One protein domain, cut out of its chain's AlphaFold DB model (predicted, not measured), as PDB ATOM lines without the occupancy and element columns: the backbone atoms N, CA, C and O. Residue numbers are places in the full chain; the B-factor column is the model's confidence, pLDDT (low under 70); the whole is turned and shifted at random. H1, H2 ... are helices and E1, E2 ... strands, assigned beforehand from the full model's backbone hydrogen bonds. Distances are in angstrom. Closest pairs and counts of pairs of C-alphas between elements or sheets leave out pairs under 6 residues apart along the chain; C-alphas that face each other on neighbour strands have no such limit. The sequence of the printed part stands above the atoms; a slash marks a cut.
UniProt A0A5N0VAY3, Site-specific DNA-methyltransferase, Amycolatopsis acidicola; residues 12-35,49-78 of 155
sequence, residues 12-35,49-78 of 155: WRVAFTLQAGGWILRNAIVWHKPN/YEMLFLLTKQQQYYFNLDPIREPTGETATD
ATOM      1  N   TRP A  12     195.816 111.716 250.797       96.31
ATOM      2  CA  TRP A  12     194.371 111.898 250.945       96.31
ATOM      3  C   TRP A  12     194.008 113.188 251.668       96.31
ATOM      4  O   TRP A  12     193.033 113.834 251.301       96.31
ATOM      5  N   ARG A  13     194.814 113.621 252.643       96.38
ATOM      6  CA  ARG A  13     194.610 114.927 253.284       96.38
ATOM      7  C   ARG A  13     194.702 116.059 252.262       96.38
ATOM      8  O   ARG A  13     193.832 116.924 252.257       96.38
ATOM      9  N   VAL A  14     195.686 116.013 251.361       96.50
ATOM     10  CA  VAL A  14     195.799 116.985 250.260       96.50
ATOM     11  C   VAL A  14     194.580 116.902 249.337       96.50
ATOM     12  O   VAL A  14     193.955 117.925 249.060       96.50
ATOM     13  N   ALA A  15     194.180 115.696 248.925       96.69
ATOM     14  CA  ALA A  15     193.011 115.507 248.066       96.69
ATOM     15  C   ALA A  15     191.729 116.098 248.685       96.69
ATOM     16  O   ALA A  15     191.019 116.845 248.015       96.69
ATOM     17  N   PHE A  16     191.476 115.852 249.973       96.69
ATOM     18  CA  PHE A  16     190.305 116.387 250.672       96.69
ATOM     19  C   PHE A  16     190.353 117.907 250.829       96.69
ATOM     20  O   PHE A  16     189.326 118.564 250.670       96.69
ATOM     21  N   THR A  17     191.530 118.494 251.073       98.00
ATOM     22  CA  THR A  17     191.653 119.962 251.095       98.00
ATOM     23  C   THR A  17     191.369 120.588 249.730       98.00
ATOM     24  O   THR A  17     190.697 121.613 249.654       98.00
ATOM     25  N   LEU A  18     191.802 119.948 248.639       97.06
ATOM     26  CA  LEU A  18     191.489 120.408 247.286       97.06
ATOM     27  C   LEU A  18     190.000 120.244 246.966       97.06
ATOM     28  O   LEU A  18     189.411 121.144 246.369       97.06
ATOM     29  N   GLN A  19     189.371 119.150 247.407       96.62
ATOM     30  CA  GLN A  19     187.924 118.971 247.273       96.62
ATOM     31  C   GLN A  19     187.133 120.040 248.031       96.62
ATOM     32  O   GLN A  19     186.194 120.603 247.474       96.62
ATOM     33  N   ALA A  20     187.550 120.389 249.251       97.31
ATOM     34  CA  ALA A  20     186.966 121.508 249.991       97.31
ATOM     35  C   ALA A  20     187.146 122.851 249.252       97.31
ATOM     36  O   ALA A  20     186.276 123.713 249.318       97.31
ATOM     37  N   GLY A  21     188.233 123.006 248.489       96.75
ATOM     38  CA  GLY A  21     188.477 124.132 247.580       96.75
ATOM     39  C   GLY A  21     187.759 124.050 246.222       96.75
ATOM     40  O   GLY A  21     188.146 124.759 245.288       96.75
ATOM     41  N   GLY A  22     186.764 123.168 246.073       96.69
ATOM     42  CA  GLY A  22     185.929 123.051 244.872       96.69
ATOM     43  C   GLY A  22     186.553 122.265 243.716       96.69
ATOM     44  O   GLY A  22     186.065 122.346 242.590       96.69
ATOM     45  N   TRP A  23     187.637 121.522 243.947       98.06
ATOM     46  CA  TRP A  23     188.144 120.571 242.956       98.06
ATOM     47  C   TRP A  23     187.353 119.261 242.993       98.06
ATOM     48  O   TRP A  23     186.962 118.770 244.050       98.06
ATOM     49  N   ILE A  24     187.164 118.644 241.834       97.25
ATOM     50  CA  ILE A  24     186.489 117.358 241.692       97.25
ATOM     51  C   ILE A  24     187.556 116.271 241.585       97.25
ATOM     52  O   ILE A  24     188.346 116.256 240.644       97.25
ATOM     53  N   LEU A  25     187.576 115.337 242.534       97.00
ATOM     54  CA  LEU A  25     188.425 114.149 242.465       97.00
ATOM     55  C   LEU A  25     187.757 113.097 241.568       97.00
ATOM     56  O   LEU A  25     186.646 112.654 241.851       97.00
ATOM     57  N   ARG A  26     188.421 112.711 240.477       96.50
ATOM     58  CA  ARG A  26     187.882 111.789 239.463       96.50
ATOM     59  C   ARG A  26     188.459 110.388 239.556       96.50
ATOM     60  O   ARG A  26     187.740 109.431 239.295       96.50
ATOM     61  N   ASN A  27     189.736 110.268 239.905       96.25
ATOM     62  CA  ASN A  27     190.381 108.970 240.051       96.25
ATOM     63  C   ASN A  27     191.501 109.010 241.097       96.25
ATOM     64  O   ASN A  27     192.171 110.033 241.256       96.25
ATOM     65  N   ALA A  28     191.717 107.880 241.766       96.81
ATOM     66  CA  ALA A  28     192.833 107.640 242.671       96.81
ATOM     67  C   ALA A  28     193.637 106.450 242.132       96.81
ATOM     68  O   ALA A  28     193.227 105.298 242.246       96.81
ATOM     69  N   ILE A  29     194.767 106.747 241.500       96.31
ATOM     70  CA  ILE A  29     195.598 105.784 240.781       96.31
ATOM     71  C   ILE A  29     196.733 105.334 241.695       96.31
ATOM     72  O   ILE A  29     197.438 106.156 242.278       96.31
ATOM     73  N   VAL A  30     196.933 104.022 241.792       95.75
ATOM     74  CA  VAL A  30     198.051 103.429 242.530       95.75
ATOM     75  C   VAL A  30     199.183 103.144 241.552       95.75
ATOM     76  O   VAL A  30     199.096 102.227 240.739       95.75
ATOM     77  N   TRP A  31     200.265 103.911 241.636       95.06
ATOM     78  CA  TRP A  31     201.465 103.640 240.854       95.06
ATOM     79  C   TRP A  31     202.404 102.725 241.624       95.06
ATOM     80  O   TRP A  31     203.093 103.163 242.549       95.06
ATOM     81  N   HIS A  32     202.429 101.459 241.215       94.69
ATOM     82  CA  HIS A  32     203.326 100.431 241.728       94.69
ATOM     83  C   HIS A  32     204.735 100.565 241.130       94.69
ATOM     84  O   HIS A  32     204.899 100.614 239.910       94.69
ATOM     85  N   LYS A  33     205.757 100.600 241.991       92.62
ATOM     86  CA  LYS A  33     207.173 100.646 241.605       92.62
ATOM     87  C   LYS A  33     207.762  99.240 241.740       92.62
ATOM     88  O   LYS A  33     207.951  98.796 242.875       92.62
ATOM     89  N   PRO A  34     208.107  98.559 240.630       90.62
ATOM     90  CA  PRO A  34     208.620  97.189 240.693       90.62
ATOM     91  C   PRO A  34     209.959  97.092 241.441       90.62
ATOM     92  O   PRO A  34     210.168  96.150 242.195       90.62
ATOM     93  N   ASN A  35     210.828  98.101 241.306       88.75
ATOM     94  CA  ASN A  35     212.169  98.119 241.898       88.75
ATOM     95  C   ASN A  35     212.337  99.266 242.905       88.75
ATOM     96  O   ASN A  35     213.276 100.053 242.810       88.75
ATOM     97  N   TYR A  49     204.409 101.766 246.476       93.31
ATOM     98  CA  TYR A  49     203.429 102.423 245.638       93.31
ATOM     99  C   TYR A  49     203.300 103.890 246.022       93.31
ATOM    100  O   TYR A  49     203.530 104.267 247.169       93.31
ATOM    101  N   GLU A  50     202.898 104.711 245.062       93.44
ATOM    102  CA  GLU A  50     202.466 106.081 245.341       93.44
ATOM    103  C   GLU A  50     201.066 106.291 244.780       93.44
ATOM    104  O   GLU A  50     200.632 105.577 243.877       93.44
ATOM    105  N   MET A  51     200.369 107.280 245.330       95.56
ATOM    106  CA  MET A  51     199.036 107.671 244.892       95.56
ATOM    107  C   MET A  51     199.157 108.836 243.910       95.56
ATOM    108  O   MET A  51     199.758 109.855 244.248       95.56
ATOM    109  N   LEU A  52     198.546 108.712 242.735       96.00
ATOM    110  CA  LEU A  52     198.310 109.827 241.821       96.00
ATOM    111  C   LEU A  52     196.817 110.134 241.797       96.00
ATOM    112  O   LEU A  52     195.993 109.247 241.587       96.00
ATOM    113  N   PHE A  53     196.465 111.397 241.995       97.00
ATOM    114  CA  PHE A  53     195.075 111.836 241.971       97.00
ATOM    115  C   PHE A  53     194.780 112.587 240.679       97.00
ATOM    116  O   PHE A  53     195.454 113.562 240.354       97.00
ATOM    117  N   LEU A  54     193.741 112.155 239.967       96.62
ATOM    118  CA  LEU A  54     193.182 112.908 238.848       96.62
ATOM    119  C   LEU A  54     192.131 113.872 239.398       96.62
ATOM    120  O   LEU A  54     191.048 113.440 239.802       96.62
ATOM    121  N   LEU A  55     192.453 115.164 239.418       96.88
ATOM    122  CA  LEU A  55     191.566 116.232 239.878       96.88
ATOM    123  C   LEU A  55     191.183 117.149 238.715       96.88
ATOM    124  O   LEU A  55     192.020 117.476 237.877       96.88
ATOM    125  N   THR A  56     189.928 117.592 238.680       97.44
ATOM    126  CA  THR A  56     189.401 118.498 237.651       97.44
ATOM    127  C   THR A  56     188.663 119.672 238.291       97.44
ATOM    128  O   THR A  56     188.191 119.587 239.422       97.44
ATOM    129  N   LYS A  57     188.576 120.805 237.586       95.56
ATOM    130  CA  LYS A  57     187.809 121.981 238.041       95.56
ATOM    131  C   LYS A  57     186.337 121.947 237.630       95.56
ATOM    132  O   LYS A  57     185.523 122.632 238.232       95.56
ATOM    133  N   GLN A  58     186.010 121.183 236.592       95.94
ATOM    134  CA  GLN A  58     184.682 121.119 235.990       95.94
ATOM    135  C   GLN A  58     184.234 119.664 235.855       95.94
ATOM    136  O   GLN A  58     185.058 118.748 235.761       95.94
ATOM    137  N   GLN A  59     182.914 119.459 235.865       94.69
ATOM    138  CA  GLN A  59     182.303 118.136 235.715       94.69
ATOM    139  C   GLN A  59     182.499 117.583 234.301       94.69
ATOM    140  O   GLN A  59     182.751 116.391 234.137       94.69
ATOM    141  N   GLN A  60     182.412 118.455 233.295       95.50
ATOM    142  CA  GLN A  60     182.754 118.151 231.913       95.50
ATOM    143  C   GLN A  60     184.212 118.553 231.693       95.50
ATOM    144  O   GLN A  60     184.569 119.719 231.842       95.50
ATOM    145  N   TYR A  61     185.066 117.579 231.400       95.38
ATOM    146  CA  TYR A  61     186.485 117.793 231.142       95.38
ATOM    147  C   TYR A  61     186.916 116.910 229.981       95.38
ATOM    148  O   TYR A  61     186.358 115.836 229.756       95.38
ATOM    149  N   TYR A  62     187.917 117.375 229.242       96.00
ATOM    150  CA  TYR A  62     188.492 116.589 228.167       96.00
ATOM    151  C   TYR A  62     189.197 115.355 228.739       96.00
ATOM    152  O   TYR A  62     190.087 115.471 229.583       96.00
ATOM    153  N   PHE A  63     188.797 114.175 228.275       95.56
ATOM    154  CA  PHE A  63     189.413 112.910 228.647       95.56
ATOM    155  C   PHE A  63     189.355 111.951 227.462       95.56
ATOM    156  O   PHE A  63     188.275 111.504 227.075       95.56
ATOM    157  N   ASN A  64     190.515 111.657 226.879       95.56
ATOM    158  CA  ASN A  64     190.630 110.731 225.761       95.56
ATOM    159  C   ASN A  64     191.200 109.395 226.247       95.56
ATOM    160  O   ASN A  64     192.338 109.333 226.708       95.56
ATOM    161  N   LEU A  65     190.388 108.343 226.149       94.62
ATOM    162  CA  LEU A  65     190.755 106.986 226.554       94.62
ATOM    163  C   LEU A  65     191.558 106.247 225.486       94.62
ATOM    164  O   LEU A  65     192.347 105.377 225.829       94.62
ATOM    165  N   ASP A  66     191.368 106.568 224.211       95.06
ATOM    166  CA  ASP A  66     191.935 105.786 223.115       95.06
ATOM    167  C   ASP A  66     193.471 105.729 223.093       95.06
ATOM    168  O   ASP A  66     193.992 104.629 222.910       95.06
ATOM    169  N   PRO A  67     194.230 106.812 223.364       95.12
ATOM    170  CA  PRO A  67     195.692 106.749 223.348       95.12
ATOM    171  C   PRO A  67     196.301 105.981 224.529       95.12
ATOM    172  O   PRO A  67     197.485 105.663 224.485       95.12
ATOM    173  N   ILE A  68     195.533 105.701 225.588       93.31
ATOM    174  CA  ILE A  68     196.019 104.973 226.774       93.31
ATOM    175  C   ILE A  68     195.589 103.501 226.792       93.31
ATOM    176  O   ILE A  68     195.874 102.794 227.757       93.31
ATOM    177  N   ARG A  69     194.859 103.031 225.773       93.62
ATOM    178  CA  ARG A  69     194.429 101.631 225.689       93.62
ATOM    179  C   ARG A  69     195.633 100.739 225.419       93.62
ATOM    180  O   ARG A  69     196.309 100.887 224.407       93.62
ATOM    181  N   GLU A  70     195.844  99.769 226.295       91.69
ATOM    182  CA  GLU A  70     196.770  98.672 226.043       91.69
ATOM    183  C   GLU A  70     196.041  97.551 225.283       91.69
ATOM    184  O   GLU A  70     194.857  97.300 225.546       91.69
ATOM    185  N   PRO A  71     196.704  96.882 224.325       90.25
ATOM    186  CA  PRO A  71     196.108  95.755 223.626       90.25
ATOM    187  C   PRO A  71     195.826  94.624 224.617       90.25
ATOM    188  O   PRO A  71     196.646  94.304 225.479       90.25
ATOM    189  N   THR A  72     194.668  93.986 224.477       85.94
ATOM    190  CA  THR A  72     194.365  92.782 225.247       85.94
ATOM    191  C   THR A  72     195.376  91.700 224.870       85.94
ATOM    192  O   THR A  72     195.452  91.311 223.707       85.94
ATOM    193  N   GLY A  73     196.165  91.223 225.838       74.94
ATOM    194  CA  GLY A  73     197.126  90.146 225.604       74.94
ATOM    195  C   GLY A  73     196.461  88.887 225.030       74.94
ATOM    196  O   GLY A  73     195.292  88.604 225.303       74.94
ATOM    197  N   GLU A  74     197.227  88.107 224.265       61.69
ATOM    198  CA  GLU A  74     196.810  86.917 223.490       61.69
ATOM    199  C   GLU A  74     196.068  85.827 224.299       61.69
ATOM    200  O   GLU A  74     195.446  84.923 223.741       61.69
ATOM    201  N   THR A  75     196.072  85.912 225.631       57.19
ATOM    202  CA  THR A  75     195.347  85.006 226.534       57.19
ATOM    203  C   THR A  75     193.829  85.220 226.561       57.19
ATOM    204  O   THR A  75     193.107  84.348 227.049       57.19
ATOM    205  N   ALA A  76     193.303  86.330 226.032       55.38
ATOM    206  CA  ALA A  76     191.854  86.550 225.972       55.38
ATOM    207  C   ALA A  76     191.155  85.719 224.880       55.38
ATOM    208  O   ALA A  76     190.009  85.303 225.064       55.38
ATOM    209  N   THR A  77     191.851  85.415 223.783       54.94
ATOM    210  CA  THR A  77     191.309  84.642 222.655       54.94
ATOM    211  C   THR A  77     191.067  83.166 222.987       54.94
ATOM    212  O   THR A  77     190.102  82.598 222.485       54.94
ATOM    213  N   ASP A  78     191.843  82.559 223.894       52.88
ATOM    214  CA  ASP A  78     191.598  81.176 224.352       52.88
ATOM    215  C   ASP A  78     190.351  81.084 225.257       52.88
ATOM    216  O   ASP A  78     189.579  80.125 225.215       52.88
TER     217      ASP A  78
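AT A GLANCE: This is residues 12 to 35 and 49 to 78 of the 155 residues of the protein "Site-specific DNA-methyltransferase" of Amycolatopsis acidicola (UniProt A0A5N0VAY3). A long antiparallel two-stranded ribbon, E1 and E2, has the short helix H1 near the end where E1 begins, while a free arm, residues 60 to 78, sticks out and ends in the small helix H2. The 54 printed residues include two named helices and two named strands, in the order H1, E1, E2, H2, mixed in class. The whole is extended, with a radius of gyration of the C-alphas of 15.7 A, and only just flat, spanning 48 by 32 by 16 A.

IN THESE COORDINATES: E1, residues 24 to 32, is 23.9 A long, from C-alpha 24 at (186.489, 117.358, 241.692). E2, residues 49 to 56, is 22.8 A long. H1, residues 12 to 20, is 12.2 A long. H2, residues 75 to 78, ends at C-alpha 78 at (191.598, 81.176, 224.352).

HOW THE PARTS SIT: E1 and E2 are antiparallel at 159 degrees, with N 29 and O 52 within hydrogen-bond range at 2.8 A. The closest C-alphas of H1 and E1 are Gln 19 and Leu 25, 6.8 A; of H1 and E2, Ala 15 and Phe 53, 7.4 A. H2 is apart from H1 and E1. Every O i to N i+4 pair in H1 is within hydrogen-bond range; H2 is too short for one.

THE WHOLE: Residues 36 to 48 are not printed; C-alphas 35 and 49 are 10.4 A apart across the cut. The link from E2 to H2 is long, 18 residues. Residues 74 to 78 have pLDDT under 70.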